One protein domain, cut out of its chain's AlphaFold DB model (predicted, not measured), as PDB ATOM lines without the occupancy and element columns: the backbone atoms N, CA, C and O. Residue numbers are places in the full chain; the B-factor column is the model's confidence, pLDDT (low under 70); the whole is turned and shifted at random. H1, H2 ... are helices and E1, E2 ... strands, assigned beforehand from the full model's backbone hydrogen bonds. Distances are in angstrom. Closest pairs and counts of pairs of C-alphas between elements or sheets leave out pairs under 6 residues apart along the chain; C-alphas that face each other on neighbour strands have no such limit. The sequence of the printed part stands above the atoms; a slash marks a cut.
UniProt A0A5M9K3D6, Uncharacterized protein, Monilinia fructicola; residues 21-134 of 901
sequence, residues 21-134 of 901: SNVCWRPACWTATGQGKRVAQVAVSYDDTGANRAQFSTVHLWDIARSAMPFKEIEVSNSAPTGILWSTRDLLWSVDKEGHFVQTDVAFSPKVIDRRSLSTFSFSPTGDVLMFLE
ATOM      1  N   SER A  21     112.008 122.135 161.504       87.00
ATOM      2  CA  SER A  21     112.874 121.840 162.654       87.00
ATOM      3  C   SER A  21     114.318 122.262 162.362       87.00
ATOM      4  O   SER A  21     114.777 123.258 162.920       87.00
ATOM      5  N   ASN A  22     115.002 121.597 161.422       88.38
ATOM      6  CA  ASN A  22     116.369 121.934 161.003       88.38
ATOM      7  C   ASN A  22     116.497 122.182 159.493       88.38
ATOM      8  O   ASN A  22     115.759 121.622 158.677       88.38
ATOM      9  N   VAL A  23     117.501 122.986 159.130       91.12
ATOM     10  CA  VAL A  23     117.847 123.360 157.751       91.12
ATOM     11  C   VAL A  23     119.360 123.313 157.575       91.12
ATOM     12  O   VAL A  23     120.078 123.900 158.381       91.12
ATOM     13  N   CYS A  24     119.853 122.698 156.498       90.62
ATOM     14  CA  CYS A  24     121.270 122.765 156.136       90.62
ATOM     15  C   CYS A  24     121.482 122.896 154.618       90.62
ATOM     16  O   CYS A  24     120.841 122.226 153.805       90.62
ATOM     17  N   TRP A  25     122.401 123.782 154.221       89.00
ATOM     18  CA  TRP A  25     122.822 123.922 152.825       89.00
ATOM     19  C   TRP A  25     123.606 122.697 152.372       89.00
ATOM     20  O   TRP A  25     124.488 122.229 153.092       89.00
ATOM     21  N   ARG A  26     123.337 122.226 151.152       86.56
ATOM     22  CA  ARG A  26     124.178 121.215 150.508       86.56
ATOM     23  C   ARG A  26     125.532 121.834 150.118       86.56
ATOM     24  O   ARG A  26     125.541 122.958 149.603       86.56
ATOM     25  N   PRO A  27     126.666 121.132 150.309       85.44
ATOM     26  CA  PRO A  27     127.973 121.584 149.835       85.44
ATOM     27  C   PRO A  27     127.994 121.874 148.327       85.44
ATOM     28  O   PRO A  27     127.300 121.224 147.545       85.44
ATOM     29  N   ALA A  28     128.825 122.834 147.912       81.06
ATOM     30  CA  ALA A  28     128.872 123.315 146.532       81.06
ATOM     31  C   ALA A  28     129.242 122.209 145.525       81.06
ATOM     32  O   ALA A  28     130.339 121.646 145.580       81.06
ATOM     33  N   CYS A  29     128.349 121.927 144.573       75.44
ATOM     34  CA  CYS A  29     128.503 120.857 143.586       75.44
ATOM     35  C   CYS A  29     128.888 121.406 142.201       75.44
ATOM     36  O   CYS A  29     128.444 122.479 141.802       75.44
ATOM     37  N   TRP A  30     129.733 120.692 141.449       71.88
ATOM     38  CA  TRP A  30     130.045 121.081 140.069       71.88
ATOM     39  C   TRP A  30     128.837 120.854 139.154       71.88
ATOM     40  O   TRP A  30     128.274 119.762 139.116       71.88
ATOM     41  N   THR A  31     128.492 121.884 138.388       67.31
ATOM     42  CA  THR A  31     127.330 121.926 137.491       67.31
ATOM     43  C   THR A  31     127.813 122.003 136.054       67.31
ATOM     44  O   THR A  31     128.457 122.981 135.675       67.31
ATOM     45  N   ALA A  32     127.466 121.031 135.213       65.62
ATOM     46  CA  ALA A  32     127.844 121.062 133.798       65.62
ATOM     47  C   ALA A  32     127.112 122.168 133.010       65.62
ATOM     48  O   ALA A  32     127.673 122.750 132.082       65.62
ATOM     49  N   THR A  33     125.879 122.493 133.408       64.31
ATOM     50  CA  THR A  33     125.052 123.578 132.851       64.31
ATOM     51  C   THR A  33     125.617 124.970 133.140       64.31
ATOM     52  O   THR A  33     125.454 125.871 132.316       64.31
ATOM     53  N   GLY A  34     126.284 125.136 134.287       62.97
ATOM     54  CA  GLY A  34     126.876 126.398 134.740       62.97
ATOM     55  C   GLY A  34     128.400 126.485 134.660       62.97
ATOM     56  O   GLY A  34     128.931 127.560 134.912       62.97
ATOM     57  N   GLN A  35     129.094 125.386 134.333       68.88
ATOM     58  CA  GLN A  35     130.563 125.283 134.286       68.88
ATOM     59  C   GLN A  35     131.235 125.862 135.549       68.88
ATOM     60  O   GLN A  35     132.174 126.651 135.480       68.88
ATOM     61  N   GLY A  36     130.700 125.500 136.719       72.00
ATOM     62  CA  GLY A  36     131.116 126.049 138.010       72.00
ATOM     63  C   GLY A  36     130.478 125.328 139.197       72.00
ATOM     64  O   GLY A  36     129.592 124.483 139.023       72.00
ATOM     65  N   LYS A  37     130.908 125.678 140.416       75.31
ATOM     66  CA  LYS A  37     130.381 125.120 141.674       75.31
ATOM     67  C   LYS A  37     129.103 125.843 142.126       75.31
ATOM     68  O   LYS A  37     129.188 126.968 142.611       75.31
ATOM     69  N   ARG A  38     127.939 125.204 141.983       78.44
ATOM     70  CA  ARG A  38     126.603 125.710 142.346       78.44
ATOM     71  C   ARG A  38     126.253 125.416 143.801       78.44
ATOM     72  O   ARG A  38     126.466 124.310 144.292       78.44
ATOM     73  N   VAL A  39     125.648 126.404 144.461       78.88
ATOM     74  CA  VAL A  39     124.960 126.257 145.750       78.88
ATOM     75  C   VAL A  39     123.558 126.835 145.599       78.88
ATOM     76  O   VAL A  39     123.368 128.046 145.579       78.88
ATOM     77  N   ALA A  40     122.574 125.954 145.447       79.06
ATOM     78  CA  ALA A  40     121.157 126.318 145.361       79.06
ATOM     79  C   ALA A  40     120.243 125.320 146.091       79.06
ATOM     80  O   ALA A  40     119.024 125.465 146.053       79.06
ATOM     81  N   GLN A  41     120.824 124.297 146.731       87.00
ATOM     82  CA  GLN A  41     120.094 123.184 147.328       87.00
ATOM     83  C   GLN A  41     120.203 123.186 148.853       87.00
ATOM     84  O   GLN A  41     121.273 123.425 149.417       87.00
ATOM     85  N   VAL A  42     119.080 122.905 149.508       90.62
ATOM     86  CA  VAL A  42     118.903 122.987 150.960       90.62
ATOM     87  C   VAL A  42     118.125 121.764 151.434       90.62
ATOM     88  O   VAL A  42     117.013 121.525 150.965       90.62
ATOM     89  N   ALA A  43     118.684 120.999 152.369       92.06
ATOM     90  CA  ALA A  43     117.949 119.948 153.061       92.06
ATOM     91  C   ALA A  43     117.143 120.560 154.215       92.06
ATOM     92  O   ALA A  43     117.651 121.391 154.974       92.06
ATOM     93  N   VAL A  44     115.876 120.164 154.321       91.88
ATOM     94  CA  VAL A  44     114.914 120.657 155.310       91.88
ATOM     95  C   VAL A  44     114.254 119.468 155.995       91.88
ATOM     96  O   VAL A  44     113.734 118.573 155.329       91.88
ATOM     97  N   SER A  45     114.255 119.499 157.323       90.94
ATOM     98  CA  SER A  45     113.522 118.575 158.193       90.94
ATOM     99  C   SER A  45     112.377 119.311 158.887       90.94
ATOM    100  O   SER A  45     112.386 120.545 158.999       90.94
ATOM    101  N   TYR A  46     111.369 118.557 159.318       88.88
ATOM    102  CA  TYR A  46     110.126 119.107 159.849       88.88
ATOM    103  C   TYR A  46     109.947 118.830 161.337       88.88
ATOM    104  O   TYR A  46     110.596 117.970 161.930       88.88
ATOM    105  N   ASP A  47     109.090 119.637 161.943       82.19
ATOM    106  CA  ASP A  47     108.728 119.569 163.346       82.19
ATOM    107  C   ASP A  47     107.485 118.686 163.539       82.19
ATOM    108  O   ASP A  47     106.437 118.920 162.939       82.19
ATOM    109  N   ASP A  48     107.620 117.682 164.400       72.75
ATOM    110  CA  ASP A  48     106.624 116.648 164.705       72.75
ATOM    111  C   ASP A  48     105.882 116.931 166.031       72.75
ATOM    112  O   ASP A  48     105.105 116.116 166.510       72.75
ATOM    113  N   THR A  49     106.062 118.111 166.649       66.75
ATOM    114  CA  THR A  49     105.310 118.487 167.870       66.75
ATOM    115  C   THR A  49     103.851 118.912 167.620       66.75
ATOM    116  O   THR A  49     103.175 119.387 168.532       66.75
ATOM    117  N   GLY A  50     103.354 118.807 166.385       61.50
ATOM    118  CA  GLY A  50     102.000 119.225 166.012       61.50
ATOM    119  C   GLY A  50     100.962 118.118 166.202       61.50
ATOM    120  O   GLY A  50     101.026 117.091 165.538       61.50
ATOM    121  N   ALA A  51      99.921 118.361 167.008       53.84
ATOM    122  CA  ALA A  51      98.823 117.405 167.231       53.84
ATOM    123  C   ALA A  51      97.989 117.058 165.968       53.84
ATOM    124  O   ALA A  51      97.167 116.141 165.983       53.84
ATOM    125  N   ASN A  52      98.194 117.773 164.857       54.50
ATOM    126  CA  ASN A  52      97.488 117.576 163.591       54.50
ATOM    127  C   ASN A  52      98.122 116.470 162.725       54.50
ATOM    128  O   ASN A  52      98.723 116.787 161.705       54.50
ATOM    129  N   ARG A  53      97.922 115.198 163.110       53.62
ATOM    130  CA  ARG A  53      97.825 113.951 162.290       53.62
ATOM    131  C   ARG A  53      98.766 113.661 161.094       53.62
ATOM    132  O   ARG A  53      98.625 112.594 160.503       53.62
ATOM    133  N   ALA A  54      99.707 114.520 160.732       56.78
ATOM    134  CA  ALA A  54     100.657 114.331 159.642       56.78
ATOM    135  C   ALA A  54     102.076 114.377 160.214       56.78
ATOM    136  O   ALA A  54     102.691 115.438 160.304       56.78
ATOM    137  N   GLN A  55     102.577 113.213 160.627       65.25
ATOM    138  CA  GLN A  55     103.970 113.054 161.032       65.25
ATOM    139  C   GLN A  55     104.840 113.127 159.774       65.25
ATOM    140  O   GLN A  55     104.761 112.263 158.903       65.25
ATOM    141  N   PHE A  56     105.639 114.184 159.647       73.25
ATOM    142  CA  PHE A  56     106.563 114.353 158.526       73.25
ATOM    143  C   PHE A  56     107.933 113.770 158.900       73.25
ATOM    144  O   PHE A  56     108.829 114.504 159.316       73.25
ATOM    145  N   SER A  57     108.093 112.451 158.746       81.50
ATOM    146  CA  SER A  57     109.368 111.747 158.979       81.50
ATOM    147  C   SER A  57     110.392 111.897 157.841       81.50
ATOM    148  O   SER A  57     111.504 111.373 157.909       81.50
ATOM    149  N   THR A  58     110.037 112.616 156.772       87.75
ATOM    150  CA  THR A  58     110.872 112.773 155.579       87.75
ATOM    151  C   THR A  58     111.734 114.036 155.626       87.75
ATOM    152  O   THR A  58     111.295 115.119 156.022       87.75
ATOM    153  N   VAL A  59     112.976 113.920 155.147       90.62
ATOM    154  CA  VAL A  59     113.833 115.070 154.836       90.62
ATOM    155  C   VAL A  59     113.604 115.458 153.382       90.62
ATOM    156  O   VAL A  59     113.722 114.642 152.469       90.62
ATOM    157  N   HIS A  60     113.283 116.723 153.139       91.88
ATOM    158  CA  HIS A  60     113.094 117.248 151.790       91.88
ATOM    159  C   HIS A  60     114.334 118.010 151.338       91.88
ATOM    160  O   HIS A  60     114.733 118.991 151.969       91.88
ATOM    161  N   LEU A  61     114.897 117.616 150.197       90.88
ATOM    162  CA  LEU A  61     115.898 118.408 149.497       90.88
ATOM    163  C   LEU A  61     115.182 119.399 148.578       90.88
ATOM    164  O   LEU A  61     114.550 119.010 147.596       90.88
ATOM    165  N   TRP A  62     115.280 120.685 148.889       89.00
ATOM    166  CA  TRP A  62     114.739 121.776 148.085       89.00
ATOM    167  C   TRP A  62     115.820 122.350 147.173       89.00
ATOM    168  O   TRP A  62     116.942 122.567 147.620       89.00
ATOM    169  N   ASP A  63     115.477 122.647 145.919       84.44
ATOM    170  CA  ASP A  63     116.285 123.507 145.047       84.44
ATOM    171  C   ASP A  63     115.593 124.875 144.962       84.44
ATOM    172  O   ASP A  63     114.418 124.960 144.602       84.44
ATOM    173  N   ILE A  64     116.301 125.951 145.307       82.88
ATOM    174  CA  ILE A  64     115.749 127.314 145.354       82.88
ATOM    175  C   ILE A  64     115.332 127.797 143.954       82.88
ATOM    176  O   ILE A  64     114.392 128.584 143.837       82.88
ATOM    177  N   ALA A  65     115.927 127.260 142.881       74.25
ATOM    178  CA  ALA A  65     115.464 127.511 141.514       74.25
ATOM    179  C   ALA A  65     114.068 126.915 141.224       74.25
ATOM    180  O   ALA A  65     113.403 127.322 140.268       74.25
ATOM    181  N   ARG A  66     113.597 125.974 142.057       76.31
ATOM    182  CA  ARG A  66     112.278 125.330 141.980       76.31
ATOM    183  C   ARG A  66     111.553 125.358 143.333       76.31
ATOM    184  O   ARG A  66     111.055 124.345 143.811       76.31
ATOM    185  N   SER A  67     111.399 126.546 143.907       78.12
ATOM    186  CA  SER A  67     110.697 126.799 145.180       78.12
ATOM    187  C   SER A  67     109.256 126.261 145.304       78.12
ATOM    188  O   SER A  67     108.721 126.226 146.409       78.12
ATOM    189  N   ALA A  68     108.608 125.858 144.206       79.81
ATOM    190  CA  ALA A  68     107.225 125.371 144.205       79.81
ATOM    191  C   ALA A  68     107.050 123.934 144.737       79.81
ATOM    192  O   ALA A  68     105.948 123.575 145.146       79.81
ATOM    193  N   MET A  69     108.096 123.099 144.714       83.69
ATOM    194  CA  MET A  69     108.062 121.743 145.280       83.69
ATOM    195  C   MET A  69     109.479 121.219 145.561       83.69
ATOM    196  O   MET A  69     110.412 121.638 144.875       83.69
ATOM    197  N   PRO A  70     109.662 120.267 146.497       88.50
ATOM    198  CA  PRO A  70     110.970 119.670 146.734       88.50
ATOM    199  C   PRO A  70     111.509 118.951 145.491       88.50
ATOM    200  O   PRO A  70     110.755 118.487 144.630       88.50
ATOM    201  N   PHE A  71     112.831 118.845 145.412       85.25
ATOM    202  CA  PHE A  71     113.541 118.135 144.355       85.25
ATOM    203  C   PHE A  71     113.560 116.624 144.628       85.25
ATOM    204  O   PHE A  71     113.016 115.850 143.835       85.25
ATOM    205  N   LYS A  72     114.113 116.225 145.779       88.44
ATOM    206  CA  LYS A  72     114.218 114.836 146.251       88.44
ATOM    207  C   LYS A  72     113.599 114.709 147.650       88.44
ATOM    208  O   LYS A  72     113.633 115.660 148.435       88.44
ATOM    209  N   GLU A  73     113.008 113.556 147.937       89.31
ATOM    210  CA  GLU A  73     112.414 113.197 149.232       89.31
ATOM    211  C   GLU A  73     113.188 112.013 149.807       89.31
ATOM    212  O   GLU A  73     113.401 111.011 149.129       89.31
ATOM    213  N   ILE A  74     113.652 112.164 151.042       89.62
ATOM    214  CA  ILE A  74     114.453 111.175 151.752       89.62
ATOM    215  C   ILE A  74     113.616 110.684 152.929       89.62
ATOM    216  O   ILE A  74     113.422 111.400 153.911       89.62
ATOM    217  N   GLU A  75     113.103 109.465 152.814       84.38
ATOM    218  CA  GLU A  75     112.533 108.723 153.938       84.38
ATOM    219  C   GLU A  75     113.693 108.216 154.800       84.38
ATOM    220  O   GLU A  75     114.460 107.357 154.369       84.38
ATOM    221  N   VAL A  76     113.861 108.808 155.987       73.38
ATOM    222  CA  VAL A  76     114.907 108.418 156.948       73.38
ATOM    223  C   VAL A  76     114.406 107.280 157.831       73.38
ATOM    224  O   VAL A  76     115.079 106.261 157.974       73.38
ATOM    225  N   SER A  77     113.215 107.452 158.411       71.00
ATOM    226  CA  SER A  77     112.611 106.506 159.346       71.00
ATOM    227  C   SER A  77     111.107 106.769 159.537       71.00
ATOM    228  O   SER A  77     110.465 107.471 158.747       71.00
ATOM    229  N   ASN A  78     110.538 106.197 160.601       75.19
ATOM    230  CA  ASN A  78     109.153 106.401 161.023       75.19
ATOM    231  C   ASN A  78     108.953 107.658 161.900       75.19
ATOM    232  O   ASN A  78     107.814 107.971 162.235       75.19
ATOM    233  N   SER A  79     110.017 108.368 162.291       78.50
ATOM    234  CA  SER A  79     109.954 109.571 163.136       78.50
ATOM    235  C   SER A  79     110.646 110.762 162.461       78.50
ATOM    236  O   SER A  79     111.377 110.614 161.487       78.50
ATOM    237  N   ALA A  80     110.362 111.986 162.916       82.69
ATOM    238  CA  ALA A  80     111.012 113.168 162.351       82.69
ATOM    239  C   ALA A  80     112.457 113.309 162.869       82.69
ATOM    240  O   ALA A  80     112.660 113.303 164.092       82.69
ATOM    241  N   PRO A  81     113.451 113.510 161.979       86.56
ATOM    242  CA  PRO A  81     114.845 113.606 162.387       86.56
ATOM    243  C   PRO A  81     115.089 114.855 163.237       86.56
ATOM    244  O   PRO A  81     114.769 115.985 162.862       86.56
ATOM    245  N   THR A  82     115.704 114.632 164.396       86.44
ATOM    246  CA  THR A  82     116.077 115.657 165.380       86.44
ATOM    247  C   THR A  82     117.294 116.465 164.927       86.44
ATOM    248  O   THR A  82     117.436 117.623 165.317       86.44
ATOM    249  N   GLY A  83     118.149 115.898 164.068       87.69
ATOM    250  CA  GLY A  83     119.288 116.591 163.466       87.69
ATOM    251  C   GLY A  83     119.626 116.071 162.068       87.69
ATOM    252  O   GLY A  83     119.431 114.892 161.777       87.69
ATOM    253  N   ILE A  84     120.144 116.958 161.212       92.19
ATOM    254  CA  ILE A  84     120.633 116.645 159.859       92.19
ATOM    255  C   ILE A  84     121.967 117.360 159.588       92.19
ATOM    256  O   ILE A  84     122.116 118.540 159.908       92.19
ATOM    257  N   LEU A  85     122.933 116.668 158.981       92.44
ATOM    258  CA  LEU A  85     124.268 117.194 158.671       92.44
ATOM    259  C   LEU A  85     124.808 116.591 157.368       92.44
ATOM    260  O   LEU A  85     124.724 115.387 157.154       92.44
ATOM    261  N   TRP A  86     125.412 117.409 156.508       90.06
ATOM    262  CA  TRP A  86     126.127 116.910 155.331       90.06
ATOM    263  C   TRP A  86     127.528 116.440 155.720       90.06
ATOM    264  O   TRP A  86     128.327 117.231 156.218       90.06
ATOM    265  N   SER A  87     127.826 115.165 155.466       88.00
ATOM    266  CA  SER A  87     129.165 114.591 155.648       88.00
ATOM    267  C   SER A  87     130.044 114.852 154.425       88.00
ATOM    268  O   SER A  87     131.192 115.279 154.526       88.00
ATOM    269  N   THR A  88     129.462 114.663 153.239       84.75
ATOM    270  CA  THR A  88     130.083 114.975 151.948       84.75
ATOM    271  C   THR A  88     129.077 115.707 151.055       84.75
ATOM    272  O   THR A  88     127.996 116.092 151.499       84.75
ATOM    273  N   ARG A  89     129.411 115.909 149.774       80.69
ATOM    274  CA  ARG A  89     128.483 116.453 148.767       80.69
ATOM    275  C   ARG A  89     127.202 115.616 148.638       80.69
ATOM    276  O   ARG A  89     126.145 116.184 148.381       80.69
ATOM    277  N   ASP A  90     127.313 114.296 148.786       82.31
ATOM    278  CA  ASP A  90     126.258 113.342 148.413       82.31
ATOM    279  C   ASP A  90     125.767 112.504 149.601       82.31
ATOM    280  O   ASP A  90     124.675 111.949 149.541       82.31
ATOM    281  N   LEU A  91     126.529 112.466 150.700       89.56
ATOM    282  CA  LEU A  91     126.162 111.764 151.927       89.56
ATOM    283  C   LEU A  91     125.545 112.728 152.942       89.56
ATOM    284  O   LEU A  91     126.229 113.604 153.487       89.56
ATOM    285  N   LEU A  92     124.259 112.520 153.218       91.81
ATOM    286  CA  LEU A  92     123.521 113.174 154.290       91.81
ATOM    287  C   LEU A  92     123.476 112.248 155.511       91.81
ATOM    288  O   LEU A  92     123.134 111.073 155.396       91.81
ATOM    289  N   TRP A  93     123.805 112.783 156.683       92.94
ATOM    290  CA  TRP A  93     123.590 112.140 157.973       92.94
ATOM    291  C   TRP A  93     122.341 112.714 158.635       92.94
ATOM    292  O   TRP A  93     122.152 113.933 158.666       92.94
ATOM    293  N   SER A  94     121.510 111.841 159.189       91.25
ATOM    294  CA  SER A  94     120.284 112.185 159.910       91.25
ATOM    295  C   SER A  94     120.180 111.369 161.194       91.25
ATOM    296  O   SER A  94     120.564 110.198 161.216       91.25
ATOM    297  N   VAL A  95     119.682 111.999 162.259       91.44
ATOM    298  CA  VAL A  95     119.523 111.377 163.580       91.44
ATOM    299  C   VAL A  95     118.120 111.607 164.109       91.44
ATOM    300  O   VAL A  95     117.668 112.752 164.182       91.44
ATOM    301  N   ASP A  96     117.465 110.531 164.522       86.44
ATOM    302  CA  ASP A  96     116.088 110.535 165.009       86.44
ATOM    303  C   ASP A  96     115.979 110.747 166.523       86.44
ATOM    304  O   ASP A  96     116.967 110.667 167.256       86.44
ATOM    305  N   LYS A  97     114.757 110.998 167.012       83.31
ATOM    306  CA  LYS A  97     114.470 111.157 168.452       83.31
ATOM    307  C   LYS A  97     114.841 109.905 169.255       83.31
ATOM    308  O   LYS A  97     115.267 110.003 170.399       83.31
ATOM    309  N   GLU A  98     114.696 108.740 168.632       83.69
ATOM    310  CA  GLU A  98     114.989 107.419 169.187       83.69
ATOM    311  C   GLU A  98     116.488 107.061 169.110       83.69
ATOM    312  O   GLU A  98     116.884 105.974 169.521       83.69
ATOM    313  N   GLY A  99     117.337 107.957 168.589       84.12
ATOM    314  CA  GLY A  99     118.786 107.758 168.496       84.12
ATOM    315  C   GLY A  99     119.255 106.944 167.287       84.12
ATOM    316  O   GLY A  99     120.446 106.648 167.184       84.12
ATOM    317  N   HIS A 100     118.364 106.599 166.351       86.38
ATOM    318  CA  HIS A 100     118.759 105.983 165.084       86.38
ATOM    319  C   HIS A 100     119.608 106.965 164.268       86.38
ATOM    320  O   HIS A 100     119.164 108.069 163.956       86.38
ATOM    321  N   PHE A 101     120.829 106.555 163.921       90.88
ATOM    322  CA  PHE A 101     121.715 107.277 163.011       90.88
ATOM    323  C   PHE A 101     121.628 106.644 161.621       90.88
ATOM    324  O   PHE A 101     121.891 105.451 161.461       90.88
ATOM    325  N   VAL A 102     121.293 107.448 160.614       89.75
ATOM    326  CA  VAL A 102     121.162 107.014 159.220       89.75
ATOM    327  C   VAL A 102     122.097 107.840 158.341       89.75
ATOM    328  O   VAL A 102     122.132 109.067 158.425       89.75
ATOM    329  N   GLN A 103     122.838 107.156 157.469       91.88
ATOM    330  CA  GLN A 103     123.603 107.766 156.386       91.88
ATOM    331  C   GLN A 103     122.907 107.469 155.056       91.88
ATOM    332  O   GLN A 103     122.852 106.318 154.626       91.88
ATOM    333  N   THR A 104     122.409 108.507 154.390       89.00
ATOM    334  CA  THR A 104     121.735 108.402 153.093       89.00
ATOM    335  C   THR A 104     122.623 108.938 151.977       89.00
ATOM    336  O   THR A 104     123.124 110.059 152.060       89.00
ATOM    337  N   ASP A 105     122.757 108.167 150.898       88.88
ATOM    338  CA  ASP A 105     123.266 108.674 149.623       88.88
ATOM    339  C   ASP A 105     122.131 109.358 148.840       88.88
ATOM    340  O   ASP A 105     121.148 108.743 148.416       88.88
ATOM    341  N   VAL A 106     122.272 110.667 148.663       84.94
ATOM    342  CA  VAL A 106     121.287 111.544 148.028       84.94
ATOM    343  C   VAL A 106     121.202 111.322 146.513       84.94
ATOM    344  O   VAL A 106     120.167 111.643 145.914       84.94
ATOM    345  N   ALA A 107     122.214 110.723 145.877       80.06
ATOM    346  CA  ALA A 107     122.154 110.361 144.461       80.06
ATOM    347  C   ALA A 107     120.994 109.387 144.184       80.06
ATOM    348  O   ALA A 107     120.232 109.600 143.240       80.06
ATOM    349  N   PHE A 108     120.796 108.401 145.067       81.25
ATOM    350  CA  PHE A 108     119.778 107.348 144.940       81.25
ATOM    351  C   PHE A 108     118.396 107.716 145.510       81.25
ATOM    352  O   PHE A 108     117.445 106.949 145.350       81.25
ATOM    353  N   SER A 109     118.254 108.873 146.164       85.50
ATOM    354  CA  SER A 109     116.973 109.288 146.755       85.50
ATOM    355  C   SER A 109     115.913 109.663 145.694       85.50
ATOM    356  O   SER A 109     116.239 110.299 144.683       85.50
ATOM    357  N   PRO A 110     114.635 109.272 145.887       83.62
ATOM    358  CA  PRO A 110     113.586 109.446 144.887       83.62
ATOM    359  C   PRO A 110     113.220 110.917 144.665       83.62
ATOM    360  O   PRO A 110     113.134 111.725 145.594       83.62
ATOM    361  N   LYS A 111     112.929 111.267 143.410       83.44
ATOM    362  CA  LYS A 111     112.461 112.609 143.045       83.44
ATOM    363  C   LYS A 111     110.975 112.747 143.336       83.44
ATOM    364  O   LYS A 111     110.168 111.910 142.931       83.44
ATOM    365  N   VAL A 112     110.585 113.864 143.945       85.12
ATOM    366  CA  VAL A 112     109.178 114.102 144.317       85.12
ATOM    367  C   VAL A 112     108.273 114.189 143.087       85.12
ATOM    368  O   VAL A 112     107.120 113.772 143.136       85.12
ATOM    369  N   ILE A 113     108.789 114.682 141.955       79.06
ATOM    370  CA  ILE A 113     108.011 114.784 140.709       79.06
ATOM    371  C   ILE A 113     107.623 113.400 140.162       79.06
ATOM    372  O   ILE A 113     106.492 113.215 139.711       79.06
ATOM    373  N   ASP A 114     108.496 112.403 140.308       78.25
ATOM    374  CA  ASP A 114     108.273 111.044 139.804       78.25
ATOM    375  C   ASP A 114     107.222 110.286 140.634       78.25
ATOM    376  O   ASP A 114     106.600 109.340 140.147       78.25
ATOM    377  N   ARG A 115     106.929 110.753 141.853       80.12
ATOM    378  CA  ARG A 115     105.850 110.244 142.716       80.12
ATOM    379  C   ARG A 115     104.522 111.007 142.574       80.12
ATOM    380  O   ARG A 115     103.512 110.562 143.109       80.12
ATOM    381  N   ARG A 116     104.476 112.134 141.849       79.19
ATOM    382  CA  ARG A 116     103.268 112.976 141.704       79.19
ATOM    383  C   ARG A 116     102.527 112.720 140.391       79.19
ATOM    384  O   ARG A 116     103.137 112.657 139.324       79.19
ATOM    385  N   SER A 117     101.200 112.627 140.445       81.94
ATOM    386  CA  SER A 117     100.348 112.614 139.252       81.94
ATOM    387  C   SER A 117     100.500 113.934 138.487       81.94
ATOM    388  O   SER A 117     100.121 114.988 138.995       81.94
ATOM    389  N   LEU A 118     101.065 113.878 137.278       80.69
ATOM    390  CA  LEU A 118     101.190 115.048 136.395       80.69
ATOM    391  C   LEU A 118      99.919 115.280 135.560       80.69
ATOM    392  O   LEU A 118      99.722 116.366 135.016       80.69
ATOM    393  N   SER A 119      99.052 114.265 135.500       87.62
ATOM    394  CA  SER A 119      97.721 114.292 134.909       87.62
ATOM    395  C   SER A 119      96.619 114.316 135.975       87.62
ATOM    396  O   SER A 119      96.748 113.719 137.044       87.62
ATOM    397  N   THR A 120      95.515 114.998 135.676       90.12
ATOM    398  CA  THR A 120      94.288 115.022 136.486       90.12
ATOM    399  C   THR A 120      93.086 115.361 135.604       90.12
ATOM    400  O   THR A 120      93.230 116.064 134.603       90.12
ATOM    401  N   PHE A 121      91.898 114.878 135.960       91.56
ATOM    402  CA  PHE A 121      90.640 115.260 135.322       91.56
ATOM    403  C   PHE A 121      89.551 115.445 136.381       91.56
ATOM    404  O   PHE A 121      89.613 114.852 137.456       91.56
ATOM    405  N   SER A 122      88.552 116.270 136.077       91.25
ATOM    406  CA  SER A 122      87.391 116.491 136.936       91.25
ATOM    407  C   SER A 122      86.139 116.763 136.107       91.25
ATOM    408  O   SER A 122      86.211 117.400 135.051       91.25
ATOM    409  N   PHE A 123      84.997 116.291 136.606       88.44
ATOM    410  CA  PHE A 123      83.676 116.535 136.036       88.44
ATOM    411  C   PHE A 123      82.957 117.645 136.808       88.44
ATOM    412  O   PHE A 123      82.865 117.617 138.035       88.44
ATOM    413  N   SER A 124      82.380 118.588 136.075       87.25
ATOM    414  CA  SER A 124      81.357 119.501 136.571       87.25
ATOM    415  C   SER A 124      80.024 118.756 136.751       87.25
ATOM    416  O   SER A 124      79.703 117.881 135.941       87.25
ATOM    417  N   PRO A 125      79.172 119.134 137.724       80.81
ATOM    418  CA  PRO A 125      77.801 118.624 137.839       80.81
ATOM    419  C   PRO A 125      76.951 118.796 136.565       80.81
ATOM    420  O   PRO A 125      76.038 118.005 136.324       80.81
ATOM    421  N   THR A 126      77.271 119.800 135.741       81.69
ATOM    422  CA  THR A 126      76.660 120.071 134.424       81.69
ATOM    423  C   THR A 126      77.113 119.126 133.313       81.69
ATOM    424  O   THR A 126      76.477 119.119 132.264       81.69
ATOM    425  N   GLY A 127      78.176 118.344 133.524       84.31
ATOM    426  CA  GLY A 127      78.763 117.443 132.529       84.31
ATOM    427  C   GLY A 127      80.008 117.962 131.809       84.31
ATOM    428  O   GLY A 127      80.598 117.237 131.012       84.31
ATOM    429  N   ASP A 128      80.437 119.188 132.104       88.94
ATOM    430  CA  ASP A 128      81.689 119.739 131.577       88.94
ATOM    431  C   ASP A 128      82.898 119.018 132.188       88.94
ATOM    432  O   ASP A 128      82.901 118.689 133.372       88.94
ATOM    433  N   VAL A 129      83.933 118.769 131.392       91.31
ATOM    434  CA  VAL A 129      85.141 118.040 131.794       91.31
ATOM    435  C   VAL A 129      86.341 118.957 131.645       91.31
ATOM    436  O   VAL A 129      86.588 119.480 130.558       91.31
ATOM    437  N   LEU A 130      87.109 119.118 132.719       93.12
ATOM    438  CA  LEU A 130      88.417 119.770 132.700       93.12
ATOM    439  C   LEU A 130      89.484 118.707 132.945       93.12
ATOM    440  O   LEU A 130      89.429 118.010 133.957       93.12
ATOM    441  N   MET A 131      90.463 118.599 132.049       92.19
ATOM    442  CA  MET A 131      91.618 117.724 132.230       92.19
ATOM    443  C   MET A 131      92.934 118.446 131.952       92.19
ATOM    444  O   MET A 131      93.035 119.277 131.050       92.19
ATOM    445  N   PHE A 132      93.953 118.073 132.718       91.81
ATOM    446  CA  PHE A 132      95.352 118.411 132.496       91.81
ATOM    447  C   PHE A 132      96.124 117.106 132.316       91.81
ATOM    448  O   PHE A 132      95.942 116.171 133.095       91.81
ATOM    449  N   LEU A 133      96.971 117.026 131.295       89.06
ATOM    450  CA  LEU A 133      97.736 115.837 130.930       89.06
ATOM    451  C   LEU A 133      99.187 116.235 130.645       89.06
ATOM    452  O   LEU A 133      99.430 117.152 129.868       89.06
ATOM    453  N   GLU A 134     100.156 115.536 131.227       85.19
ATOM    454  CA  GLU A 134     101.581 115.694 130.912       85.19
ATOM    455  C   GLU A 134     102.201 114.305 130.755       85.19
ATOM    456  O   GLU A 134     102.054 113.438 131.622       85.19
TER     457      GLU A 134
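Overview. This is residues 21 to 134 of the 901 residues of an uncharacterized protein of Monilinia fructicola (UniProt A0A5M9K3D6). This is a small, loose sandwich of two strand sheets, E1 E4 E5 E6 and E7 E8 E9, with two hairpins sticking out of it: the short E2 and E3 at one end of E1 and E4, and the longer arm E10 and E11 far out beyond the small helix H1. The printed part has 114 residues with one named helix and eleven named strands, in the order E1 to E9, H1, E10, E11; the class is mostly strand. The sheets run E1 E4 E5 E6 and E7 E8 E9, and the four sheets, with E2 E3 and E10 E11, are antiparallel. The whole is loose, with a radius of gyration of the C-alphas of 17.7 A, and flat, with spans of 56 by 45 by 20 A.

Arrangement. Start at E1, residues 21 to 25, an edge strand antiparallel to E4, residues 41 to 46; look for N 24 and O 43, 3.0 A apart and within hydrogen-bond range. Between them in the chain stands the hairpin of E2, residues 29 to 31, and E3, residues 36 to 38, with N 38 and O 29 at 2.8 A; both are apart from E1 and E4. E3 runs on into E4 across a break of 2 residues, at 15 degrees. E4, E5, residues 58 to 63, and E6, residues 72 to 75, form a meander, each strand the antiparallel neighbour of the one before; check N 44 and O 60 at 2.9 A, then N 59 and O 74 at 2.8 A. At the link after E6 the chain changes to the other sheet, a second meander of E7, residues 81 to 86, E8, residues 91 to 96, and E9, residues 101 to 105. Here N 85 and O 93 are 2.9 A apart, and N 104 and O 92 are 2.8 A apart. The two sheets form a sandwich, two sheets face to face, their best planes 21 degrees apart and the facing parts 9.4 A centre to centre. Across it the closest C-alphas of E1 and E7 are those of Asn 22 and Gly 83, 6.6 A apart, while those of E6 and E9 are Ile 74 and Thr 104, 7.9 A apart. H1, residues 112 to 115, only grazes the sheet E1 E4 E5 E6; its closest C-alphas with E6 are Val 112 and Lys 72, at 5.4 A. H1 is too short for an O i to N i+4 pair, and its one O i to N i+3 pair is within range. E10, residues 120 to 123, and E11, residues 128 to 133, make the last hairpin, with N 132 and O 120 at 2.8 A; both are apart from E1 to E9.

Along the chain. Find C-alpha 21 at (112.874, 121.840, 162.654), where E1 begins its 14.1 A. E4 is 16.5 A long, E5 16.0 A and E6 10.0 A. E7 spans 13.7 A, E8 16.6 A and E9 13.5 A. E2 and E3 are 6.3 A each, and H1 is 5.3 A. Then go to C-alpha 120 at (94.288, 115.022, 136.486), where E10 sets out on 10.7 A; E11, 16.5 A, ends at C-alpha 133, at (97.736, 115.837, 130.930).

Size, cuts and confidence. The two C-alphas farthest apart are those of Ser 87 and Thr 126, 56.9 A. The printed part has no cut. The link E4 to E5, with 11 residues, is long. The mean pLDDT of the printed part is 82.6; residues 31 to 35 and 49 to 55 are under 70.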